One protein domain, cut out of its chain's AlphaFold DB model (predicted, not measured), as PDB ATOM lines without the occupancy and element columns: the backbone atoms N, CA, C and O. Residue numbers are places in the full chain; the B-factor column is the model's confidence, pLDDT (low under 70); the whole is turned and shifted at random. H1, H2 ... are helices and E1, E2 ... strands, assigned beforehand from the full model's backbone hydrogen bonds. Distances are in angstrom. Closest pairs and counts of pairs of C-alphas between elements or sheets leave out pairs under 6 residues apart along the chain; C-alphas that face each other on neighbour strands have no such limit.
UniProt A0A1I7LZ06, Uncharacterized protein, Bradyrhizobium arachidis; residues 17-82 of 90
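What this domain is: This is residues 17 to 82 of the 90 residues of an uncharacterized protein of Bradyrhizobium arachidis (UniProt A0A1I7LZ06). A small twisted sheet of four strands stands between two helices, H1 running along it over one face and H2 crossing it over the other, in three layers. The 66 printed residues hold, in chain order, E1 E2 E3 H1 E4 H2, mixed in class. The sheet is mixed, in the order E3, E2, E1, E4. The whole is compact and rounded, with a radius of gyration of the C-alphas of 10.9 A and spans of 28 by 25 by 18 A.

Where its parts are: Find C-alpha 26 at (7.171, 13.590, 27.666), where E2, residues 26 to 30, begins its 13.6 A. Beside it look for E1, residues 17 to 20, and E3, residues 36 to 39; E4 is residues 60 to 63. H1, residues 42 to 52, runs 15.4 A, and H2, residues 66 to 80, runs 20.1 A to C-alpha 80 at (8.443, 27.559, 33.846).

How they stand to each other: E1, E2 and E3 form a meander, each strand the antiparallel neighbour of the one before; look at N 19 and O 27, 3.0 A, and N 28 and O 37, 2.9 A. E4, an edge strand, is parallel to E1, with N 18 and O 61 2.9 A apart. E3, H1 and E4 make a split strand-helix-strand unit, two same-way strands joined through a helix with E2 and E1 between them, its crossover right-handed. H1 is on the sheet at a height of 8.3 A, along the strands, at 14 degrees to E2 on the local plane; the closest C-alphas of H1 and E3 are Ala 45 and Phe 39, 5.7 A. H2 is on the opposite face at 8.9 A, across the strands, at 74 degrees to E1 on the local plane; its closest C-alpha to E1 is Phe 69 to Gly 19, 6.2 A. Every O i to N i+4 pair of H1 is within hydrogen-bond range, and 8 of 11 in H2.

The domain as a whole: The C-alphas farthest apart, Glu 58 and Cys 81, are 31.3 A apart. The printed part has no cut and no long link. Confidence is low, under 70, at residues 64 to 82.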
ATOM      1  N   PHE A  17       7.025  10.116  38.353       84.44
ATOM      2  CA  PHE A  17       6.017   9.955  37.328       84.44
ATOM      3  C   PHE A  17       6.574  10.385  35.980       84.44
ATOM      4  O   PHE A  17       7.091  11.493  35.825       84.44
ATOM      5  N   ILE A  18       6.425   9.523  34.981       86.19
ATOM      6  CA  ILE A  18       6.695   9.865  33.586       86.19
ATOM      7  C   ILE A  18       5.415   9.733  32.777       86.19
ATOM      8  O   ILE A  18       4.644   8.795  32.968       86.19
ATOM      9  N   GLY A  19       5.173  10.650  31.852       85.50
ATOM     10  CA  GLY A  19       3.974  10.577  31.027       85.50
ATOM     11  C   GLY A  19       4.089  11.362  29.738       85.50
ATOM     12  O   GLY A  19       4.944  12.237  29.595       85.50
ATOM     13  N   LYS A  20       3.212  11.030  28.791       83.31
ATOM     14  CA  LYS A  20       3.111  11.717  27.507       83.31
ATOM     15  C   LYS A  20       2.004  12.765  27.573       83.31
ATOM     16  O   LYS A  20       0.861  12.474  27.909       83.31
ATOM     17  N   SER A  21       2.358  13.989  27.224       76.12
ATOM     18  CA  SER A  21       1.428  15.085  27.003       76.12
ATOM     19  C   SER A  21       0.635  14.885  25.712       76.12
ATOM     20  O   SER A  21       1.117  14.279  24.752       76.12
ATOM     21  N   ARG A  22      -0.539  15.515  25.642       72.25
ATOM     22  CA  ARG A  22      -1.343  15.608  24.414       72.25
ATOM     23  C   ARG A  22      -0.589  16.275  23.254       72.25
ATOM     24  O   ARG A  22      -0.866  15.993  22.096       72.25
ATOM     25  N   ALA A  23       0.393  17.126  23.564       73.56
ATOM     26  CA  ALA A  23       1.277  17.752  22.581       73.56
ATOM     27  C   ALA A  23       2.379  16.807  22.056       73.56
ATOM     28  O   ALA A  23       3.192  17.211  21.235       73.56
ATOM     29  N   GLY A  24       2.450  15.563  22.541       78.38
ATOM     30  CA  GLY A  24       3.460  14.585  22.133       78.38
ATOM     31  C   GLY A  24       4.748  14.604  22.959       78.38
ATOM     32  O   GLY A  24       5.500  13.633  22.904       78.38
ATOM     33  N   ASN A  25       4.964  15.641  23.771       82.44
ATOM     34  CA  ASN A  25       6.111  15.764  24.675       82.44
ATOM     35  C   ASN A  25       5.972  14.840  25.890       82.44
ATOM     36  O   ASN A  25       4.860  14.583  26.340       82.44
ATOM     37  N   TRP A  26       7.084  14.404  26.458       85.19
ATOM     38  CA  TRP A  26       7.171  13.590  27.666       85.19
ATOM     39  C   TRP A  26       7.539  14.454  28.863       85.19
ATOM     40  O   TRP A  26       8.535  15.154  28.778       85.19
ATOM     41  N   ALA A  27       6.814  14.412  29.980       82.38
ATOM     42  CA  ALA A  27       7.311  15.026  31.215       82.38
ATOM     43  C   ALA A  27       7.677  13.993  32.265       82.38
ATOM     44  O   ALA A  27       7.131  12.891  32.295       82.38
ATOM     45  N   VAL A  28       8.605  14.419  33.111       85.94
ATOM     46  CA  VAL A  28       9.066  13.754  34.318       85.94
ATOM     47  C   VAL A  28       8.685  14.648  35.488       85.94
ATOM     48  O   VAL A  28       8.950  15.852  35.443       85.94
ATOM     49  N   LEU A  29       8.079  14.069  36.516       82.12
ATOM     50  CA  LEU A  29       7.731  14.746  37.755       82.12
ATOM     51  C   LEU A  29       8.034  13.829  38.928       82.12
ATOM     52  O   LEU A  29       7.502  12.729  38.998       82.12
ATOM     53  N   GLU A  30       8.851  14.286  39.862       83.56
ATOM     54  CA  GLU A  30       8.956  13.622  41.156       83.56
ATOM     55  C   GLU A  30       7.724  13.926  42.023       83.56
ATOM     56  O   GLU A  30       7.172  15.020  41.953       83.56
ATOM     57  N   GLU A  31       7.284  12.963  42.835       77.94
ATOM     58  CA  GLU A  31       6.085  13.039  43.684       77.94
ATOM     59  C   GLU A  31       6.040  14.296  44.563       77.94
ATOM     60  O   GLU A  31       5.000  14.943  44.677       77.94
ATOM     61  N   SER A  32       7.181  14.675  45.135       72.81
ATOM     62  CA  SER A  32       7.324  15.867  45.978       72.81
ATOM     63  C   SER A  32       7.527  17.157  45.169       72.81
ATOM     64  O   SER A  32       7.672  18.232  45.750       72.81
ATOM     65  N   GLY A  33       7.584  17.069  43.836       73.06
ATOM     66  CA  GLY A  33       7.816  18.187  42.925       73.06
ATOM     67  C   GLY A  33       9.220  18.791  43.008       73.06
ATOM     68  O   GLY A  33       9.422  19.903  42.523       73.06
ATOM     69  N   ARG A  34      10.197  18.097  43.615       75.38
ATOM     70  CA  ARG A  34      11.557  18.637  43.813       75.38
ATOM     71  C   ARG A  34      12.331  18.766  42.511       75.38
ATOM     72  O   ARG A  34      13.128  19.687  42.355       75.38
ATOM     73  N   PHE A  35      12.102  17.843  41.586       76.31
ATOM     74  CA  PHE A  35      12.720  17.850  40.270       76.31
ATOM     75  C   PHE A  35      11.768  17.289  39.218       76.31
ATOM     76  O   PHE A  35      10.804  16.573  39.504       76.31
ATOM     77  N   GLY A  36      12.029  17.668  37.972       81.25
ATOM     78  CA  GLY A  36      11.185  17.336  36.840       81.25
ATOM     79  C   GLY A  36      11.590  18.101  35.589       81.25
ATOM     80  O   GLY A  36      12.411  19.021  35.618       81.25
ATOM     81  N   GLY A  37      10.998  17.727  34.463       81.56
ATOM     82  CA  GLY A  37      11.350  18.306  33.173       81.56
ATOM     83  C   GLY A  37      10.415  17.873  32.059       81.56
ATOM     84  O   GLY A  37       9.690  16.891  32.193       81.56
ATOM     85  N   LEU A  38      10.439  18.622  30.957       83.12
ATOM     86  CA  LEU A  38       9.746  18.286  29.719       83.12
ATOM     87  C   LEU A  38      10.790  17.882  28.674       83.12
ATOM     88  O   LEU A  38      11.773  18.583  28.458       83.12
ATOM     89  N   PHE A  39      10.552  16.757  28.026       84.25
ATOM     90  CA  PHE A  39      11.430  16.091  27.083       84.25
ATOM     91  C   PHE A  39      10.668  15.809  25.798       84.25
ATOM     92  O   PHE A  39       9.466  15.557  25.797       84.25
ATOM     93  N   VAL A  40      11.379  15.791  24.680       82.88
ATOM     94  CA  VAL A  40      10.781  15.483  23.375       82.88
ATOM     95  C   VAL A  40      10.551  13.980  23.179       82.88
ATOM     96  O   VAL A  40       9.715  13.578  22.377       82.88
ATOM     97  N   SER A  41      11.264  13.129  23.927       85.12
ATOM     98  CA  SER A  41      11.244  11.671  23.764       85.12
ATOM     99  C   SER A  41      11.137  10.926  25.094       85.12
ATOM    100  O   SER A  41      11.760  11.310  26.086       85.12
ATOM    101  N   ARG A  42      10.423   9.787  25.069       84.75
ATOM    102  CA  ARG A  42      10.303   8.832  26.184       84.75
ATOM    103  C   ARG A  42      11.666   8.418  26.716       84.75
ATOM    104  O   ARG A  42      11.858   8.329  27.920       84.75
ATOM    105  N   VAL A  43      12.608   8.166  25.808       88.88
ATOM    106  CA  VAL A  43      13.948   7.673  26.150       88.88
ATOM    107  C   VAL A  43      14.729   8.732  26.924       88.88
ATOM    108  O   VAL A  43      15.401   8.404  27.893       88.88
ATOM    109  N   GLN A  44      14.604  10.004  26.539       87.44
ATOM    110  CA  GLN A  44      15.256  11.103  27.253       87.44
ATOM    111  C   GLN A  44      14.633  11.324  28.634       87.44
ATOM    112  O   GLN A  44      15.368  11.462  29.606       87.44
ATOM    113  N   ALA A  45      13.300  11.277  28.726       87.06
ATOM    114  CA  ALA A  45      12.584  11.369  29.997       87.06
ATOM    115  C   ALA A  45      12.984  10.241  30.964       87.06
ATOM    116  O   ALA A  45      13.287  10.498  32.124       87.06
ATOM    117  N   LEU A  46      13.054   9.000  30.471       83.88
ATOM    118  CA  LEU A  46      13.503   7.843  31.248       83.88
ATOM    119  C   LEU A  46      14.965   7.958  31.672       83.88
ATOM    120  O   LEU A  46      15.277   7.710  32.828       83.88
ATOM    121  N   LYS A  47      15.856   8.355  30.757       86.50
ATOM    122  CA  LYS A  47      17.279   8.533  31.063       86.50
ATOM    123  C   LYS A  47      17.485   9.584  32.152       86.50
ATOM    124  O   LYS A  47      18.286   9.373  33.052       86.50
ATOM    125  N   TYR A  48      16.747  10.690  32.079       84.88
ATOM    126  CA  TYR A  48      16.766  11.723  33.108       84.88
ATOM    127  C   TYR A  48      16.235  11.197  34.447       84.88
ATOM    128  O   TYR A  48      16.919  11.313  35.455       84.88
ATOM    129  N   ALA A  49      15.064  10.551  34.451       85.62
ATOM    130  CA  ALA A  49      14.471   9.981  35.660       85.62
ATOM    131  C   ALA A  49      15.386   8.946  36.336       85.62
ATOM    132  O   ALA A  49      15.527   8.964  37.551       85.62
ATOM    133  N   LEU A  50      16.036   8.076  35.560       84.50
ATOM    134  CA  LEU A  50      16.998   7.102  36.077       84.50
ATOM    135  C   LEU A  50      18.244   7.785  36.639       84.50
ATOM    136  O   LEU A  50      18.638   7.478  37.756       84.50
ATOM    137  N   SER A  51      18.816   8.746  35.910       82.88
ATOM    138  CA  SER A  51      19.998   9.490  36.355       82.88
ATOM    139  C   SER A  51      19.756  10.218  37.681       82.88
ATOM    140  O   SER A  51      20.602  10.162  38.567       82.88
ATOM    141  N   GLU A  52      18.599  10.868  37.840       80.81
ATOM    142  CA  GLU A  52      18.236  11.572  39.080       80.81
ATOM    143  C   GLU A  52      17.875  10.608  40.222       80.81
ATOM    144  O   GLU A  52      18.064  10.928  41.394       80.81
ATOM    145  N   ASN A  53      17.379   9.409  39.897       76.19
ATOM    146  CA  ASN A  53      16.991   8.391  40.876       76.19
ATOM    147  C   ASN A  53      18.089   7.365  41.193       76.19
ATOM    148  O   ASN A  53      17.809   6.384  41.877       76.19
ATOM    149  N   GLY A  54      19.308   7.532  40.673       78.94
ATOM    150  CA  GLY A  54      20.411   6.588  40.886       78.94
ATOM    151  C   GLY A  54      20.203   5.217  40.228       78.94
ATOM    152  O   GLY A  54      20.491   4.197  40.844       78.94
ATOM    153  N   ASP A  55      19.672   5.192  39.003       76.25
ATOM    154  CA  ASP A  55      19.402   3.985  38.204       76.25
ATOM    155  C   ASP A  55      18.433   2.987  38.863       76.25
ATOM    156  O   ASP A  55      18.486   1.783  38.618       76.25
ATOM    157  N   HIS A  56      17.498   3.494  39.670       76.56
ATOM    158  CA  HIS A  56      16.416   2.710  40.267       76.56
ATOM    159  C   HIS A  56      15.135   2.775  39.412       76.56
ATOM    160  O   HIS A  56      14.332   3.702  39.574       76.56
ATOM    161  N   PRO A  57      14.897   1.823  38.488       74.94
ATOM    162  CA  PRO A  57      13.680   1.793  37.676       74.94
ATOM    163  C   PRO A  57      12.412   1.523  38.495       74.94
ATOM    164  O   PRO A  57      11.323   1.888  38.064       74.94
ATOM    165  N   GLU A  58      12.530   0.916  39.677       78.50
ATOM    166  CA  GLU A  58      11.413   0.557  40.557       78.50
ATOM    167  C   GLU A  58      10.650   1.763  41.116       78.50
ATOM    168  O   GLU A  58       9.499   1.616  41.521       78.50
ATOM    169  N   ALA A  59      11.263   2.951  41.121       79.50
ATOM    170  CA  ALA A  59      10.590   4.179  41.538       79.50
ATOM    171  C   ALA A  59      10.004   4.972  40.357       79.50
ATOM    172  O   ALA A  59       9.415   6.028  40.570       79.50
ATOM    173  N   ILE A  60      10.141   4.482  39.117       82.50
ATOM    174  CA  ILE A  60       9.609   5.146  37.925       82.50
ATOM    175  C   ILE A  60       8.236   4.569  37.580       82.50
ATOM    176  O   ILE A  60       8.096   3.403  37.215       82.50
ATOM    177  N   VAL A  61       7.217   5.420  37.628       82.94
ATOM    178  CA  VAL A  61       5.834   5.082  37.297       82.94
ATOM    179  C   VAL A  61       5.457   5.739  35.975       82.94
ATOM    180  O   VAL A  61       5.330   6.960  35.872       82.94
ATOM    181  N   GLU A  62       5.250   4.926  34.937       84.44
ATOM    182  CA  GLU A  62       4.735   5.410  33.655       84.44
ATOM    183  C   GLU A  62       3.216   5.600  33.716       84.44
ATOM    184  O   GLU A  62       2.439   4.644  33.752       84.44
ATOM    185  N   VAL A  63       2.780   6.855  33.681       79.75
ATOM    186  CA  VAL A  63       1.371   7.236  33.669       79.75
ATOM    187  C   VAL A  63       0.888   7.308  32.223       79.75
ATOM    188  O   VAL A  63       1.211   8.232  31.478       79.75
ATOM    189  N   ARG A  64       0.062   6.334  31.825       69.50
ATOM    190  CA  ARG A  64      -0.559   6.274  30.485       69.50
ATOM    191  C   ARG A  64      -1.836   7.113  30.341       69.50
ATOM    192  O   ARG A  64      -2.507   7.024  29.319       69.50
ATOM    193  N   CYS A  65      -2.197   7.910  31.348       61.06
ATOM    194  CA  CYS A  65      -3.433   8.689  31.347       61.06
ATOM    195  C   CYS A  65      -3.163  10.172  31.053       61.06
ATOM    196  O   CYS A  65      -2.516  10.863  31.842       61.06
ATOM    197  N   GLU A  66      -3.723  10.676  29.952       56.78
ATOM    198  CA  GLU A  66      -3.646  12.095  29.575       56.78
ATOM    199  C   GLU A  66      -4.233  13.026  30.655       56.78
ATOM    200  O   GLU A  66      -3.727  14.129  30.860       56.78
ATOM    201  N   VAL A  67      -5.258  12.573  31.391       50.78
ATOM    202  CA  VAL A  67      -5.924  13.349  32.456       50.78
ATOM    203  C   VAL A  67      -5.020  13.503  33.680       50.78
ATOM    204  O   VAL A  67      -4.880  14.606  34.204       50.78
ATOM    205  N   GLY A  68      -4.348  12.420  34.090       54.53
ATOM    206  CA  GLY A  68      -3.361  12.444  35.175       54.53
ATOM    207  C   GLY A  68      -2.155  13.316  34.822       54.53
ATOM    208  O   GLY A  68      -1.648  14.068  35.648       54.53
ATOM    209  N   PHE A  69      -1.733  13.298  33.560       57.06
ATOM    210  CA  PHE A  69      -0.637  14.140  33.108       57.06
ATOM    211  C   PHE A  69      -1.001  15.624  33.027       57.06
ATOM    212  O   PHE A  69      -0.169  16.461  33.355       57.06
ATOM    213  N   ALA A  70      -2.223  15.985  32.625       57.75
ATOM    214  CA  ALA A  70      -2.656  17.383  32.575       57.75
ATOM    215  C   ALA A  70      -2.702  18.044  33.964       57.75
ATOM    216  O   ALA A  70      -2.418  19.234  34.093       57.75
ATOM    217  N   VAL A  71      -3.040  17.285  35.011       58.72
ATOM    218  CA  VAL A  71      -2.972  17.786  36.394       58.72
ATOM    219  C   VAL A  71      -1.527  17.872  36.896       58.72
ATOM    220  O   VAL A  71      -1.184  18.846  37.557       58.72
ATOM    221  N   MET A  72      -0.651  16.940  36.500       55.72
ATOM    222  CA  MET A  72       0.784  16.973  36.827       55.72
ATOM    223  C   MET A  72       1.549  18.079  36.076       55.72
ATOM    224  O   MET A  72       2.382  18.774  36.650       55.72
ATOM    225  N   SER A  73       1.240  18.319  34.801       55.53
ATOM    226  CA  SER A  73       1.862  19.378  33.993       55.53
ATOM    227  C   SER A  73       1.432  20.781  34.430       55.53
ATOM    228  O   SER A  73       2.211  21.731  34.315       55.53
ATOM    229  N   LYS A  74       0.232  20.910  35.010       56.59
ATOM    230  CA  LYS A  74      -0.216  22.116  35.720       56.59
ATOM    231  C   LYS A  74       0.610  22.419  36.979       56.59
ATOM    232  O   LYS A  74       0.719  23.582  37.343       56.59
ATOM    233  N   MET A  75       1.225  21.415  37.614       54.50
ATOM    234  CA  MET A  75       2.148  21.623  38.745       54.50
ATOM    235  C   MET A  75       3.569  21.994  38.293       54.50
ATOM    236  O   MET A  75       4.276  22.692  39.010       54.50
ATOM    237  N   ILE A  76       3.978  21.598  37.083       54.31
ATOM    238  CA  ILE A  76       5.285  21.960  36.497       54.31
ATOM    239  C   ILE A  76       5.272  23.368  35.874       54.31
ATOM    240  O   ILE A  76       6.300  24.042  35.819       54.31
ATOM    241  N   THR A  77       4.119  23.848  35.405       50.81
ATOM    242  CA  THR A  77       3.988  25.178  34.783       50.81
ATOM    243  C   THR A  77       4.326  26.372  35.688       50.81
ATOM    244  O   THR A  77       4.966  27.285  35.162       50.81
ATOM    245  N   PRO A  78       4.042  26.412  37.012       47.38
ATOM    246  CA  PRO A  78       4.531  27.513  37.848       47.38
ATOM    247  C   PRO A  78       6.068  27.591  37.908       47.38
ATOM    248  O   PRO A  78       6.604  28.676  38.116       47.38
ATOM    249  N   MET A  79       6.796  26.497  37.639       40.75
ATOM    250  CA  MET A  79       8.266  26.509  37.566       40.75
ATOM    251  C   MET A  79       8.819  26.971  36.205       40.75
ATOM    252  O   MET A  79       9.979  27.375  36.131       40.75
ATOM    253  N   GLN A  80       8.018  26.975  35.130       47.62
ATOM    254  CA  GLN A  80       8.443  27.559  33.846       47.62
ATOM    255  C   GLN A  80       8.509  29.091  33.901       47.62
ATOM    256  O   GLN A  80       9.419  29.669  33.313       47.62
ATOM    257  N   CYS A  81       7.668  29.733  34.723       35.38
ATOM    258  CA  CYS A  81       7.718  31.181  34.972       35.38
ATOM    259  C   CYS A  81       9.086  31.648  35.515       35.38
ATOM    260  O   CYS A  81       9.501  32.785  35.299       35.38
ATOM    261  N   MET A  82       9.832  30.760  36.178       39.66
ATOM    262  CA  MET A  82      11.161  31.066  36.707       39.66
ATOM    263  C   MET A  82      12.286  30.816  35.688       39.66
ATOM    264  O   MET A  82      13.391  31.325  35.858       39.66
TER     265      MET A  82